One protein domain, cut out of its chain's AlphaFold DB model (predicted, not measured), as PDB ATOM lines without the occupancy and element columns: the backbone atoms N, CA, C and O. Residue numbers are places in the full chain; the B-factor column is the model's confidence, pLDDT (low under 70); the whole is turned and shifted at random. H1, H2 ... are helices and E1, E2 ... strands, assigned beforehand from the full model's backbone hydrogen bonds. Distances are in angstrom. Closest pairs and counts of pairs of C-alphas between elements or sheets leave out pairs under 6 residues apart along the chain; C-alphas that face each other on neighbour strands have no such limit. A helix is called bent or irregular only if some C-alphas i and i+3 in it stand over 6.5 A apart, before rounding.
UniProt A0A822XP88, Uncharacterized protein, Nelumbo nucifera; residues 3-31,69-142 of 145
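What this domain is: This is residues 3 to 31 and 69 to 142 of the 145 residues of an uncharacterized protein of Nelumbo nucifera (UniProt A0A822XP88). A long bent helix, H2, runs through the middle of a loose model: the short helix H1 packs on its first arm, H2a, on one side, and on the other side H4 packs on its second arm, H2b, with a small two-stranded sheet, E1 and E2, beyond H4. Residues 3 to 9 stick out at one end, and after E2 the chain folds back on itself, residues 133 to 134 pairing with residues 140 to 141, antiparallel. The printed part has 103 residues, with four named helices and two named strands in the order H1, H2, H3, E1, H4, E2; the sheet, E1 beside E2, is parallel and the class is mostly helix. The radius of gyration of the C-alphas is 16.7 A, which is loose, and the C-alphas span 49 by 38 by 23 A.

Where its parts are: Start at residues 3 to 24, which hold no named element. Find C-alpha 25 at (-17.275, 40.490, 92.547), where H1, residues 25 to 29, begins. After the cut, C-alpha 69 at (-1.415, 37.654, 95.083) opens H2, residues 69 to 93, assigned as one helix by its hydrogen bonds but bent: C-alphas 82 and 85 are 6.9 A apart. Its arms are H2a, residues 69 to 82, 19.8 A long, and H2b, residues 85 to 93, 12.6 A. Next come H3, residues 96 to 99, irregular but only just, with C-alphas 96 and 99 6.6 A apart, and E1, residues 102 to 106, 12.8 A. H4, residues 112 to 120, is 12.4 A long, and E2, residues 126 to 130, 12.3 A, ends at C-alpha 130, (-7.444, 21.403, 83.778).

How they stand to each other: H1 and H2a touch, the closest C-alphas being those of Tyr 25 and Ala 78, 4.3 A. H2a and H2b stand at a steep tilt of 37 degrees, only just. H2b and H4 touch at Met 87 and Cys 113, their closest C-alphas, 6.1 A, and run the same way at a shallow tilt of 26 degrees. The closest C-alphas of H4 and E1 are those of Leu 114 and Asp 105, 6.6 A. E1 and E2 are parallel neighbours at 22 degrees; look for N 103 and O 126, 2.9 A, and N 130 and O 105, 3.0 A, within hydrogen-bond range. E1, H4 and E2 form a strand-helix-strand unit, two parallel neighbour strands with a helix between, its crossover right-handed. H3 touches no helix. In H1, H2a, H2b and H4 every O i to N i+4 pair is within hydrogen-bond range; H3 is too short for one.

The domain as a whole: The farthest C-alphas, those of Gly 5 and Glu 101, are 49.9 A apart. Residues 32 to 68 are not printed, and C-alphas 31 and 69 are 14.4 A apart across the cut. Of the links that are printed whole, H2 to H3, H3 to E1, E1 to H4 and H4 to E2 are tight. Mean pLDDT of the printed part is 74.8; residues 3 to 21 and 127 to 142 are under 70.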
ATOM      1  N   ILE A   3     -25.260  52.720  97.356       43.62
ATOM      2  CA  ILE A   3     -24.080  53.251  96.659       43.62
ATOM      3  C   ILE A   3     -24.614  53.859  95.361       43.62
ATOM      4  O   ILE A   3     -25.381  53.203  94.661       43.62
ATOM      5  N   MET A   4     -24.267  55.120  95.080       40.31
ATOM      6  CA  MET A   4     -24.625  55.811  93.826       40.31
ATOM      7  C   MET A   4     -26.132  55.777  93.494       40.31
ATOM      8  O   MET A   4     -26.532  55.598  92.351       40.31
ATOM      9  N   GLY A   5     -26.999  55.891  94.506       40.41
ATOM     10  CA  GLY A   5     -28.456  55.933  94.313       40.41
ATOM     11  C   GLY A   5     -29.138  54.582  94.049       40.41
ATOM     12  O   GLY A   5     -30.360  54.502  94.171       40.41
ATOM     13  N   ALA A   6     -28.390  53.503  93.797       44.09
ATOM     14  CA  ALA A   6     -28.953  52.166  93.626       44.09
ATOM     15  C   ALA A   6     -29.326  51.530  94.980       44.09
ATOM     16  O   ALA A   6     -28.563  51.576  95.956       44.09
ATOM     17  N   LYS A   7     -30.518  50.919  95.055       50.00
ATOM     18  CA  LYS A   7     -30.937  50.116  96.214       50.00
ATOM     19  C   LYS A   7     -30.080  48.851  96.247       50.00
ATOM     20  O   LYS A   7     -30.158  48.026  95.346       50.00
ATOM     21  N   ILE A   8     -29.274  48.709  97.292       58.25
ATOM     22  CA  ILE A   8     -28.468  47.509  97.510       58.25
ATOM     23  C   ILE A   8     -29.390  46.401  98.021       58.25
ATOM     24  O   ILE A   8     -29.967  46.524  99.104       58.25
ATOM     25  N   ASP A   9     -29.548  45.352  97.218       61.56
ATOM     26  CA  ASP A   9     -30.310  44.150  97.555       61.56
ATOM     27  C   ASP A   9     -29.524  43.245  98.533       61.56
ATOM     28  O   ASP A   9     -28.308  43.356  98.702       61.56
ATOM     29  N   SER A  10     -30.232  42.329  99.184       58.00
ATOM     30  CA  SER A  10     -29.763  41.263 100.075       58.00
ATOM     31  C   SER A  10     -28.560  40.457  99.554       58.00
ATOM     32  O   SER A  10     -27.815  39.883 100.344       58.00
ATOM     33  N   THR A  11     -28.294  40.463  98.246       59.41
ATOM     34  CA  THR A  11     -27.108  39.849  97.620       59.41
ATOM     35  C   THR A  11     -25.777  40.530  97.990       59.41
ATOM     36  O   THR A  11     -24.704  39.953  97.774       59.41
ATOM     37  N   MET A  12     -25.848  41.729  98.579       58.12
ATOM     38  CA  MET A  12     -24.728  42.589  98.975       58.12
ATOM     39  C   MET A  12     -24.632  42.849 100.496       58.12
ATOM     40  O   MET A  12     -23.713  43.541 100.940       58.12
ATOM     41  N   VAL A  13     -25.532  42.291 101.311       55.28
ATOM     42  CA  VAL A  13     -25.549  42.480 102.774       55.28
ATOM     43  C   VAL A  13     -25.090  41.201 103.476       55.28
ATOM     44  O   VAL A  13     -25.490  40.107 103.087       55.28
ATOM     45  N   LYS A  14     -24.227  41.327 104.498       52.72
ATOM     46  CA  LYS A  14     -23.933  40.220 105.423       52.72
ATOM     47  C   LYS A  14     -25.187  39.984 106.259       52.72
ATOM     48  O   LYS A  14     -25.535  40.847 107.057       52.72
ATOM     49  N   ASP A  15     -25.812  38.832 106.088       44.28
ATOM     50  CA  ASP A  15     -26.690  38.267 107.109       44.28
ATOM     51  C   ASP A  15     -25.924  37.140 107.808       44.28
ATOM     52  O   ASP A  15     -25.011  36.565 107.207       44.28
ATOM     53  N   GLN A  16     -26.237  36.880 109.074       44.91
ATOM     54  CA  GLN A  16     -25.408  36.116 110.018       44.91
ATOM     55  C   GLN A  16     -25.015  34.714 109.507       44.91
ATOM     56  O   GLN A  16     -23.938  34.239 109.855       44.91
ATOM     57  N   ASP A  17     -25.776  34.158 108.556       45.34
ATOM     58  CA  ASP A  17     -25.518  32.863 107.907       45.34
ATOM     59  C   ASP A  17     -25.344  32.923 106.371       45.34
ATOM     60  O   ASP A  17     -25.189  31.893 105.710       45.34
ATOM     61  N   ARG A  18     -25.358  34.115 105.750       52.62
ATOM     62  CA  ARG A  18     -25.240  34.273 104.287       52.62
ATOM     63  C   ARG A  18     -24.021  35.104 103.913       52.62
ATOM     64  O   ARG A  18     -23.978  36.328 104.041       52.62
ATOM     65  N   VAL A  19     -23.017  34.417 103.375       54.81
ATOM     66  CA  VAL A  19     -21.854  35.033 102.734       54.81
ATOM     67  C   VAL A  19     -22.325  35.959 101.607       54.81
ATOM     68  O   VAL A  19     -23.026  35.532 100.693       54.81
ATOM     69  N   VAL A  20     -21.910  37.228 101.653       64.50
ATOM     70  CA  VAL A  20     -22.269  38.226 100.636       64.50
ATOM     71  C   VAL A  20     -21.776  37.794  99.256       64.50
ATOM     72  O   VAL A  20     -20.557  37.736  99.035       64.50
ATOM     73  N   ARG A  21     -22.717  37.514  98.344       66.50
ATOM     74  CA  ARG A  21     -22.467  36.891  97.034       66.50
ATOM     75  C   ARG A  21     -21.590  37.767  96.141       66.50
ATOM     76  O   ARG A  21     -20.568  37.304  95.653       66.50
ATOM     77  N   TYR A  22     -21.912  39.055  96.023       76.44
ATOM     78  CA  TYR A  22     -21.223  39.952  95.081       76.44
ATOM     79  C   TYR A  22     -20.226  40.930  95.716       76.44
ATOM     80  O   TYR A  22     -19.602  41.712  95.006       76.44
ATOM     81  N   ALA A  23     -19.997  40.865  97.034       80.94
ATOM     82  CA  ALA A  23     -19.091  41.802  97.717       80.94
ATOM     83  C   ALA A  23     -17.642  41.759  97.210       80.94
ATOM     84  O   ALA A  23     -16.959  42.771  97.265       80.94
ATOM     85  N   ALA A  24     -17.164  40.596  96.756       82.88
ATOM     86  CA  ALA A  24     -15.849  40.479  96.121       82.88
ATOM     87  C   ALA A  24     -15.920  40.713  94.604       82.88
ATOM     88  O   ALA A  24     -14.971  41.211  94.016       82.88
ATOM     89  N   TYR A  25     -17.061  40.392  93.989       83.69
ATOM     90  CA  TYR A  25     -17.275  40.490  92.547       83.69
ATOM     91  C   TYR A  25     -17.271  41.935  92.053       83.69
ATOM     92  O   TYR A  25     -16.579  42.248  91.092       83.69
ATOM     93  N   ILE A  26     -17.996  42.823  92.737       85.00
ATOM     94  CA  ILE A  26     -18.104  44.236  92.357       85.00
ATOM     95  C   ILE A  26     -16.735  44.932  92.343       85.00
ATOM     96  O   ILE A  26     -16.371  45.444  91.288       85.00
ATOM     97  N   PRO A  27     -15.944  44.957  93.435       84.88
ATOM     98  CA  PRO A  27     -14.638  45.611  93.405       84.88
ATOM     99  C   PRO A  27     -13.682  44.939  92.420       84.88
ATOM    100  O   PRO A  27     -12.901  45.634  91.784       84.88
ATOM    101  N   GLN A  28     -13.778  43.619  92.229       86.81
ATOM    102  CA  GLN A  28     -12.972  42.936  91.223       86.81
ATOM    103  C   GLN A  28     -13.316  43.390  89.798       86.81
ATOM    104  O   GLN A  28     -12.403  43.648  89.030       86.81
ATOM    105  N   HIS A  29     -14.594  43.561  89.449       84.31
ATOM    106  CA  HIS A  29     -15.012  44.035  88.118       84.31
ATOM    107  C   HIS A  29     -14.808  45.540  87.900       84.31
ATOM    108  O   HIS A  29     -14.966  46.022  86.783       84.31
ATOM    109  N   ASN A  30     -14.458  46.276  88.956       86.00
ATOM    110  CA  ASN A  30     -14.195  47.714  88.924       86.00
ATOM    111  C   ASN A  30     -12.738  48.039  89.301       86.00
ATOM    112  O   ASN A  30     -12.446  49.151  89.739       86.00
ATOM    113  N   LEU A  31     -11.819  47.076  89.155       85.19
ATOM    114  CA  LEU A  31     -10.388  47.341  89.283       85.19
ATOM    115  C   LEU A  31      -9.958  48.379  88.250       85.19
ATOM    116  O   LEU A  31     -10.432  48.366  87.116       85.19
ATOM    117  N   PRO A  69      -0.749  38.599  94.178       86.12
ATOM    118  CA  PRO A  69      -1.415  37.654  95.083       86.12
ATOM    119  C   PRO A  69      -2.749  38.142  95.662       86.12
ATOM    120  O   PRO A  69      -3.719  37.385  95.709       86.12
ATOM    121  N   GLU A  70      -2.838  39.417  96.052       87.12
ATOM    122  CA  GLU A  70      -4.082  39.999  96.574       87.12
ATOM    123  C   GLU A  70      -5.174  40.117  95.500       87.12
ATOM    124  O   GLU A  70      -6.348  39.857  95.776       87.12
ATOM    125  N   MET A  71      -4.798  40.425  94.254       84.12
ATOM    126  CA  MET A  71      -5.733  40.479  93.127       84.12
ATOM    127  C   MET A  71      -6.178  39.075  92.715       84.12
ATOM    128  O   MET A  71      -7.366  38.864  92.473       84.12
ATOM    129  N   ASN A  72      -5.271  38.096  92.727       86.25
ATOM    130  CA  ASN A  72      -5.607  36.687  92.517       86.25
ATOM    131  C   ASN A  72      -6.610  36.190  93.567       86.25
ATOM    132  O   ASN A  72      -7.640  35.602  93.243       86.25
ATOM    133  N   LYS A  73      -6.359  36.487  94.846       86.50
ATOM    134  CA  LYS A  73      -7.252  36.119  95.949       86.50
ATOM    135  C   LYS A  73      -8.621  36.784  95.822       86.50
ATOM    136  O   LYS A  73      -9.643  36.143  96.078       86.50
ATOM    137  N   LEU A  74      -8.657  38.057  95.425       85.94
ATOM    138  CA  LEU A  74      -9.899  38.780  95.167       85.94
ATOM    139  C   LEU A  74     -10.681  38.150  94.003       85.94
ATOM    140  O   LEU A  74     -11.875  37.895  94.158       85.94
ATOM    141  N   MET A  75     -10.005  37.837  92.895       86.12
ATOM    142  CA  MET A  75     -10.568  37.150  91.731       86.12
ATOM    143  C   MET A  75     -11.137  35.777  92.097       86.12
ATOM    144  O   MET A  75     -12.314  35.514  91.859       86.12
ATOM    145  N   GLN A  76     -10.357  34.921  92.757       86.50
ATOM    146  CA  GLN A  76     -10.818  33.598  93.182       86.50
ATOM    147  C   GLN A  76     -12.041  33.688  94.100       86.50
ATOM    148  O   GLN A  76     -13.019  32.965  93.919       86.50
ATOM    149  N   LYS A  77     -12.036  34.627  95.052       86.06
ATOM    150  CA  LYS A  77     -13.170  34.861  95.955       86.06
ATOM    151  C   LYS A  77     -14.402  35.392  95.221       86.06
ATOM    152  O   LYS A  77     -15.518  35.024  95.587       86.06
ATOM    153  N   ALA A  78     -14.220  36.264  94.230       85.81
ATOM    154  CA  ALA A  78     -15.294  36.764  93.380       85.81
ATOM    155  C   ALA A  78     -15.938  35.624  92.580       85.81
ATOM    156  O   ALA A  78     -17.150  35.436  92.665       85.81
ATOM    157  N   MET A  79     -15.125  34.832  91.878       87.81
ATOM    158  CA  MET A  79     -15.590  33.727  91.035       87.81
ATOM    159  C   MET A  79     -16.233  32.607  91.853       87.81
ATOM    160  O   MET A  79     -17.311  32.129  91.508       87.81
ATOM    161  N   SER A  80     -15.633  32.240  92.986       85.75
ATOM    162  CA  SER A  80     -16.191  31.275  93.940       85.75
ATOM    163  C   SER A  80     -17.601  31.671  94.389       85.75
ATOM    164  O   SER A  80     -18.569  30.931  94.209       85.75
ATOM    165  N   ARG A  81     -17.756  32.894  94.908       85.25
ATOM    166  CA  ARG A  81     -19.038  33.355  95.457       85.25
ATOM    167  C   ARG A  81     -20.105  33.579  94.393       85.25
ATOM    168  O   ARG A  81     -21.287  33.421  94.702       85.25
ATOM    169  N   ALA A  82     -19.699  33.947  93.180       85.19
ATOM    170  CA  ALA A  82     -20.605  34.079  92.051       85.19
ATOM    171  C   ALA A  82     -21.077  32.709  91.540       85.19
ATOM    172  O   ALA A  82     -22.262  32.559  91.272       85.19
ATOM    173  N   SER A  83     -20.192  31.707  91.457       87.50
ATOM    174  CA  SER A  83     -20.480  30.394  90.851       87.50
ATOM    175  C   SER A  83     -21.211  29.412  91.771       87.50
ATOM    176  O   SER A  83     -22.088  28.683  91.308       87.50
ATOM    177  N   MET A  84     -20.919  29.406  93.077       88.12
ATOM    178  CA  MET A  84     -21.491  28.433  94.021       88.12
ATOM    179  C   MET A  84     -23.032  28.340  94.002       88.12
ATOM    180  O   MET A  84     -23.548  27.221  94.029       88.12
ATOM    181  N   PRO A  85     -23.810  29.443  93.949       86.38
ATOM    182  CA  PRO A  85     -25.269  29.354  93.865       86.38
ATOM    183  C   PRO A  85     -25.763  28.669  92.587       86.38
ATOM    184  O   PRO A  85     -26.724  27.905  92.651       86.38
ATOM    185  N   PHE A  86     -25.102  28.907  91.451       89.06
ATOM    186  CA  PHE A  86     -25.439  28.244  90.191       89.06
ATOM    187  C   PHE A  86     -25.102  26.762  90.257       89.06
ATOM    188  O   PHE A  86     -25.943  25.938  89.921       89.06
ATOM    189  N   MET A  87     -23.922  26.412  90.776       91.69
ATOM    190  CA  MET A  87     -23.550  25.011  90.958       91.69
ATOM    191  C   MET A  87     -24.515  24.289  91.901       91.69
ATOM    192  O   MET A  87     -24.897  23.155  91.638       91.69
ATOM    193  N   LYS A  88     -24.987  24.954  92.963       90.31
ATOM    194  CA  LYS A  88     -26.028  24.399  93.834       90.31
ATOM    195  C   LYS A  88     -27.311  24.084  93.054       90.31
ATOM    196  O   LYS A  88     -27.815  22.974  93.171       90.31
ATOM    197  N   ALA A  89     -27.802  25.027  92.249       91.62
ATOM    198  CA  ALA A  89     -29.009  24.837  91.443       91.62
ATOM    199  C   ALA A  89     -28.839  23.743  90.370       91.62
ATOM    200  O   ALA A  89     -29.752  22.948  90.146       91.62
ATOM    201  N   ILE A  90     -27.656  23.659  89.748       92.62
ATOM    202  CA  ILE A  90     -27.300  22.575  88.821       92.62
ATOM    203  C   ILE A  90     -27.374  21.244  89.556       92.62
ATOM    204  O   ILE A  90     -28.095  20.357  89.131       92.62
ATOM    205  N   LEU A  91     -26.707  21.117  90.700       91.75
ATOM    206  CA  LEU A  91     -26.730  19.882  91.474       91.75
ATOM    207  C   LEU A  91     -28.140  19.496  91.933       91.75
ATOM    208  O   LEU A  91     -28.409  18.316  92.104       91.75
ATOM    209  N   GLU A  92     -29.040  20.447  92.174       91.88
ATOM    210  CA  GLU A  92     -30.439  20.174  92.536       91.88
ATOM    211  C   GLU A  92     -31.294  19.659  91.368       91.88
ATOM    212  O   GLU A  92     -32.289  18.985  91.619       91.88
ATOM    213  N   SER A  93     -30.917  19.952  90.120       90.75
ATOM    214  CA  SER A  93     -31.734  19.673  88.928       90.75
ATOM    215  C   SER A  93     -31.094  18.714  87.920       90.75
ATOM    216  O   SER A  93     -31.800  18.141  87.093       90.75
ATOM    217  N   TYR A  94     -29.777  18.516  87.985       89.12
ATOM    218  CA  TYR A  94     -28.997  17.713  87.053       89.12
ATOM    219  C   TYR A  94     -28.457  16.456  87.735       89.12
ATOM    220  O   TYR A  94     -27.555  16.506  88.573       89.12
ATOM    221  N   ASP A  95     -28.998  15.313  87.326       82.12
ATOM    222  CA  ASP A  95     -28.714  14.008  87.919       82.12
ATOM    223  C   ASP A  95     -27.707  13.167  87.115       82.12
ATOM    224  O   ASP A  95     -27.335  12.073  87.546       82.12
ATOM    225  N   GLU A  96     -27.240  13.640  85.957       85.31
ATOM    226  CA  GLU A  96     -26.445  12.809  85.037       85.31
ATOM    227  C   GLU A  96     -24.969  12.656  85.438       85.31
ATOM    228  O   GLU A  96     -24.202  11.975  84.760       85.31
ATOM    229  N   PHE A  97     -24.559  13.178  86.599       87.50
ATOM    230  CA  PHE A  97     -23.263  12.815  87.183       87.50
ATOM    231  C   PHE A  97     -23.197  11.340  87.612       87.50
ATOM    232  O   PHE A  97     -22.100  10.837  87.824       87.50
ATOM    233  N   LYS A  98     -24.327  10.619  87.723       82.06
ATOM    234  CA  LYS A  98     -24.417   9.220  88.207       82.06
ATOM    235  C   LYS A  98     -23.537   8.206  87.456       82.06
ATOM    236  O   LYS A  98     -23.124   7.228  88.065       82.06
ATOM    237  N   GLY A  99     -23.251   8.428  86.173       85.12
ATOM    238  CA  GLY A  99     -22.392   7.550  85.361       85.12
ATOM    239  C   GLY A  99     -20.948   8.036  85.209       85.12
ATOM    240  O   GLY A  99     -20.156   7.399  84.522       85.12
ATOM    241  N   VAL A 100     -20.605   9.180  85.805       89.88
ATOM    242  CA  VAL A 100     -19.288   9.804  85.650       89.88
ATOM    243  C   VAL A 100     -18.314   9.214  86.664       89.88
ATOM    244  O   VAL A 100     -18.531   9.306  87.868       89.88
ATOM    245  N   GLU A 101     -17.205   8.651  86.183       87.19
ATOM    246  CA  GLU A 101     -16.116   8.163  87.044       87.19
ATOM    247  C   GLU A 101     -14.982   9.186  87.197       87.19
ATOM    248  O   GLU A 101     -14.354   9.269  88.255       87.19
ATOM    249  N   ARG A 102     -14.741   9.989  86.154       87.38
ATOM    250  CA  ARG A 102     -13.699  11.018  86.098       87.38
ATOM    251  C   ARG A 102     -14.287  12.330  85.600       87.38
ATOM    252  O   ARG A 102     -14.955  12.360  84.570       87.38
ATOM    253  N   LEU A 103     -13.985  13.413  86.305       87.25
ATOM    254  CA  LEU A 103     -14.396  14.769  85.963       87.25
ATOM    255  C   LEU A 103     -13.161  15.665  85.862       87.25
ATOM    256  O   LEU A 103     -12.342  15.705  86.778       87.25
ATOM    257  N   VAL A 104     -13.030  16.398  84.759       85.94
ATOM    258  CA  VAL A 104     -11.972  17.400  84.586       85.94
ATOM    259  C   VAL A 104     -12.599  18.780  84.725       85.94
ATOM    260  O   VAL A 104     -13.433  19.160  83.907       85.94
ATOM    261  N   ASP A 105     -12.203  19.526  85.755       84.69
ATOM    262  CA  ASP A 105     -12.618  20.922  85.924       84.69
ATOM    263  C   ASP A 105     -11.572  21.829  85.263       84.69
ATOM    264  O   ASP A 105     -10.467  22.027  85.788       84.69
ATOM    265  N   VAL A 106     -11.908  22.310  84.063       83.38
ATOM    266  CA  VAL A 106     -11.085  23.228  83.274       83.38
ATOM    267  C   VAL A 106     -11.344  24.664  83.721       83.38
ATOM    268  O   VAL A 106     -12.465  25.149  83.637       83.38
ATOM    269  N   GLY A 107     -10.297  25.377  84.141       75.06
ATOM    270  CA  GLY A 107     -10.442  26.762  84.610       75.06
ATOM    271  C   GLY A 107     -11.052  26.863  86.013       75.06
ATOM    272  O   GLY A 107     -11.617  27.892  86.375       75.06
ATOM    273  N   ARG A 108     -10.883  25.807  86.818       73.00
ATOM    274  CA  ARG A 108     -11.460  25.552  88.149       73.00
ATOM    275  C   ARG A 108     -11.495  26.719  89.155       73.00
ATOM    276  O   ARG A 108     -12.255  26.675  90.128       73.00
ATOM    277  N   SER A 109     -10.660  27.746  88.996       78.62
ATOM    278  CA  SER A 109     -10.466  28.798  90.003       78.62
ATOM    279  C   SER A 109     -10.139  28.167  91.378       78.62
ATOM    280  O   SER A 109      -9.302  27.265  91.460       78.62
ATOM    281  N   ALA A 110     -10.812  28.578  92.458       80.38
ATOM    282  CA  ALA A 110     -10.643  28.020  93.807       80.38
ATOM    283  C   ALA A 110     -11.121  26.555  93.971       80.38
ATOM    284  O   ALA A 110     -10.790  25.906  94.963       80.38
ATOM    285  N   GLY A 111     -11.875  26.003  93.012       84.62
ATOM    286  CA  GLY A 111     -12.338  24.609  93.036       84.62
ATOM    287  C   GLY A 111     -13.536  24.312  93.921       84.62
ATOM    288  O   GLY A 111     -13.819  23.145  94.191       84.62
ATOM    289  N   ASP A 112     -14.272  25.338  94.341       88.25
ATOM    290  CA  ASP A 112     -15.495  25.158  95.125       88.25
ATOM    291  C   ASP A 112     -16.568  24.391  94.341       88.25
ATOM    292  O   ASP A 112     -17.223  23.525  94.912       88.25
ATOM    293  N   CYS A 113     -16.693  24.639  93.032       88.62
ATOM    294  CA  CYS A 113     -17.638  23.932  92.168       88.62
ATOM    295  C   CYS A 113     -17.328  22.431  92.080       88.62
ATOM    296  O   CYS A 113     -18.185  21.618  92.425       88.62
ATOM    297  N   LEU A 114     -16.093  22.058  91.716       89.62
ATOM    298  CA  LEU A 114     -15.655  20.659  91.725       89.62
ATOM    299  C   LEU A 114     -15.870  20.011  93.096       89.62
ATOM    300  O   LEU A 114     -16.386  18.901  93.178       89.62
ATOM    301  N   ARG A 115     -15.537  20.713  94.188       89.94
ATOM    302  CA  ARG A 115     -15.744  20.192  95.545       89.94
ATOM    303  C   ARG A 115     -17.218  19.910  95.835       89.94
ATOM    304  O   ARG A 115     -17.513  18.870  96.414       89.94
ATOM    305  N   MET A 116     -18.132  20.789  95.425       91.44
ATOM    306  CA  MET A 116     -19.574  20.566  95.579       91.44
ATOM    307  C   MET A 116     -20.050  19.340  94.790       91.44
ATOM    308  O   MET A 116     -20.836  18.553  95.318       91.44
ATOM    309  N   ILE A 117     -19.547  19.143  93.566       91.44
ATOM    310  CA  ILE A 117     -19.879  17.970  92.744       91.44
ATOM    311  C   ILE A 117     -19.385  16.689  93.422       91.44
ATOM    312  O   ILE A 117     -20.183  15.785  93.653       91.44
ATOM    313  N   LEU A 118     -18.108  16.630  93.812       90.12
ATOM    314  CA  LEU A 118     -17.517  15.453  94.462       90.12
ATOM    315  C   LEU A 118     -18.188  15.128  95.808       90.12
ATOM    316  O   LEU A 118     -18.345  13.961  96.153       90.12
ATOM    317  N   GLN A 119     -18.630  16.145  96.561       90.62
ATOM    318  CA  GLN A 119     -19.381  15.952  97.807       90.62
ATOM    319  C   GLN A 119     -20.767  15.336  97.575       90.62
ATOM    320  O   GLN A 119     -21.210  14.523  98.383       90.62
ATOM    321  N   LYS A 120     -21.458  15.717  96.494       90.88
ATOM    322  CA  LYS A 120     -22.778  15.165  96.159       90.88
ATOM    323  C   LYS A 120     -22.695  13.813  95.440       90.88
ATOM    324  O   LYS A 120     -23.600  12.993  95.574       90.88
ATOM    325  N   HIS A 121     -21.613  13.579  94.703       90.75
ATOM    326  CA  HIS A 121     -21.401  12.413  93.850       90.75
ATOM    327  C   HIS A 121     -20.090  11.702  94.222       90.75
ATOM    328  O   HIS A 121     -19.117  11.763  93.470       90.75
ATOM    329  N   PRO A 122     -20.043  11.008  95.377       87.31
ATOM    330  CA  PRO A 122     -18.820  10.376  95.882       87.31
ATOM    331  C   PRO A 122     -18.310   9.222  95.004       87.31
ATOM    332  O   PRO A 122     -17.198   8.742  95.206       87.31
ATOM    333  N   HIS A 123     -19.108   8.754  94.038       88.06
ATOM    334  CA  HIS A 123     -18.692   7.753  93.055       88.06
ATOM    335  C   HIS A 123     -17.770   8.320  91.965       88.06
ATOM    336  O   HIS A 123     -17.111   7.538  91.284       88.06
ATOM    337  N   VAL A 124     -17.682   9.647  91.812       89.25
ATOM    338  CA  VAL A 124     -16.698  10.300  90.938       89.25
ATOM    339  C   VAL A 124     -15.326  10.181  91.606       89.25
ATOM    340  O   VAL A 124     -15.034  10.866  92.587       89.25
ATOM    341  N   ARG A 125     -14.484   9.276  91.102       74.62
ATOM    342  CA  ARG A 125     -13.219   8.871  91.740       74.62
ATOM    343  C   ARG A 125     -12.078   9.839  91.482       74.62
ATOM    344  O   ARG A 125     -11.137   9.891  92.269       74.62
ATOM    345  N   GLU A 126     -12.143  10.588  90.387       73.44
ATOM    346  CA  GLU A 126     -11.034  11.432  89.966       73.44
ATOM    347  C   GLU A 126     -11.523  12.802  89.489       73.44
ATOM    348  O   GLU A 126     -12.140  12.934  88.434       73.44
ATOM    349  N   GLY A 127     -11.238  13.829  90.292       65.00
ATOM    350  CA  GLY A 127     -11.371  15.232  89.913       65.00
ATOM    351  C   GLY A 127     -10.026  15.771  89.434       65.00
ATOM    352  O   GLY A 127      -9.173  16.095  90.261       65.00
ATOM    353  N   VAL A 128      -9.818  15.871  88.121       68.69
ATOM    354  CA  VAL A 128      -8.551  16.349  87.541       68.69
ATOM    355  C   VAL A 128      -8.603  17.862  87.329       68.69
ATOM    356  O   VAL A 128      -9.620  18.419  86.910       68.69
ATOM    357  N   LYS A 129      -7.491  18.543  87.620       65.19
ATOM    358  CA  LYS A 129      -7.297  19.969  87.326       65.19
ATOM    359  C   LYS A 129      -6.978  20.138  85.838       65.19
ATOM    360  O   LYS A 129      -5.983  19.590  85.376       65.19
ATOM    361  N   GLY A 130      -7.775  20.929  85.122       56.59
ATOM    362  CA  GLY A 130      -7.444  21.403  83.778       56.59
ATOM    363  C   GLY A 130      -7.269  22.921  83.755       56.59
ATOM    364  O   GLY A 130      -8.013  23.651  84.410       56.59
ATOM    365  N   ILE A 131      -6.300  23.423  82.997       55.78
ATOM    366  CA  ILE A 131      -6.223  24.832  82.595       55.78
ATOM    367  C   ILE A 131      -5.943  24.819  81.095       55.78
ATOM    368  O   ILE A 131      -4.995  24.173  80.661       55.78
ATOM    369  N   TYR A 132      -6.778  25.509  80.321       53.47
ATOM    370  CA  TYR A 132      -6.529  25.796  78.911       53.47
ATOM    371  C   TYR A 132      -6.577  27.312  78.745       53.47
ATOM    372  O   TYR A 132      -7.550  27.940  79.169       53.47
ATOM    373  N   SER A 133      -5.540  27.898  78.148       51.81
ATOM    374  CA  SER A 133      -5.580  29.272  77.652       51.81
ATOM    375  C   SER A 133      -5.504  29.252  76.135       51.81
ATOM    376  O   SER A 133      -4.606  28.646  75.554       51.81
ATOM    377  N   TYR A 134      -6.454  29.937  75.512       49.50
ATOM    378  CA  TYR A 134      -6.391  30.297  74.105       49.50
ATOM    379  C   TYR A 134      -5.930  31.745  74.038       49.50
ATOM    380  O   TYR A 134      -6.432  32.580  74.795       49.50
ATOM    381  N   ASN A 135      -4.998  32.061  73.144       52.16
ATOM    382  CA  ASN A 135      -4.754  33.466  72.841       52.16
ATOM    383  C   ASN A 135      -5.952  34.064  72.083       52.16
ATOM    384  O   ASN A 135      -6.840  33.345  71.620       52.16
ATOM    385  N   PHE A 136      -5.971  35.389  71.931       45.28
ATOM    386  CA  PHE A 136      -7.027  36.125  71.220       45.28
ATOM    387  C   PHE A 136      -7.308  35.593  69.796       45.28
ATOM    388  O   PHE A 136      -8.393  35.779  69.255       45.28
ATOM    389  N   LEU A 137      -6.344  34.883  69.200       50.94
ATOM    390  CA  LEU A 137      -6.422  34.285  67.867       50.94
ATOM    391  C   LEU A 137      -6.840  32.802  67.885       50.94
ATOM    392  O   LEU A 137      -6.782  32.140  66.850       50.94
ATOM    393  N   GLY A 138      -7.232  32.264  69.042       51.88
ATOM    394  CA  GLY A 138      -7.683  30.883  69.193       51.88
ATOM    395  C   GLY A 138      -6.574  29.832  69.095       51.88
ATOM    396  O   GLY A 138      -6.885  28.659  68.913       51.88
ATOM    397  N   ARG A 139      -5.291  30.211  69.199       49.62
ATOM    398  CA  ARG A 139      -4.183  29.240  69.237       49.62
ATOM    399  C   ARG A 139      -3.916  28.790  70.672       49.62
ATOM    400  O   ARG A 139      -3.976  29.601  71.598       49.62
ATOM    401  N   GLU A 140      -3.632  27.501  70.824       48.41
ATOM    402  CA  GLU A 140      -3.343  26.865  72.110       48.41
ATOM    403  C   GLU A 140      -2.012  27.360  72.686       48.41
ATOM    404  O   GLU A 140      -0.988  27.341  72.002       48.41
ATOM    405  N   GLU A 141      -2.017  27.754  73.960       51.28
ATOM    406  CA  GLU A 141      -0.800  27.921  74.753       51.28
ATOM    407  C   GLU A 141      -0.908  27.079  76.029       51.28
ATOM    408  O   GLU A 141      -1.888  27.170  76.775       51.28
ATOM    409  N   HIS A 142       0.081  26.213  76.263       38.97
ATOM    410  CA  HIS A 142       0.097  25.296  77.402       38.97
ATOM    411  C   HIS A 142       0.838  25.922  78.589       38.97
ATOM    412  O   HIS A 142       2.048  26.128  78.528       38.97
TER     413      HIS A 142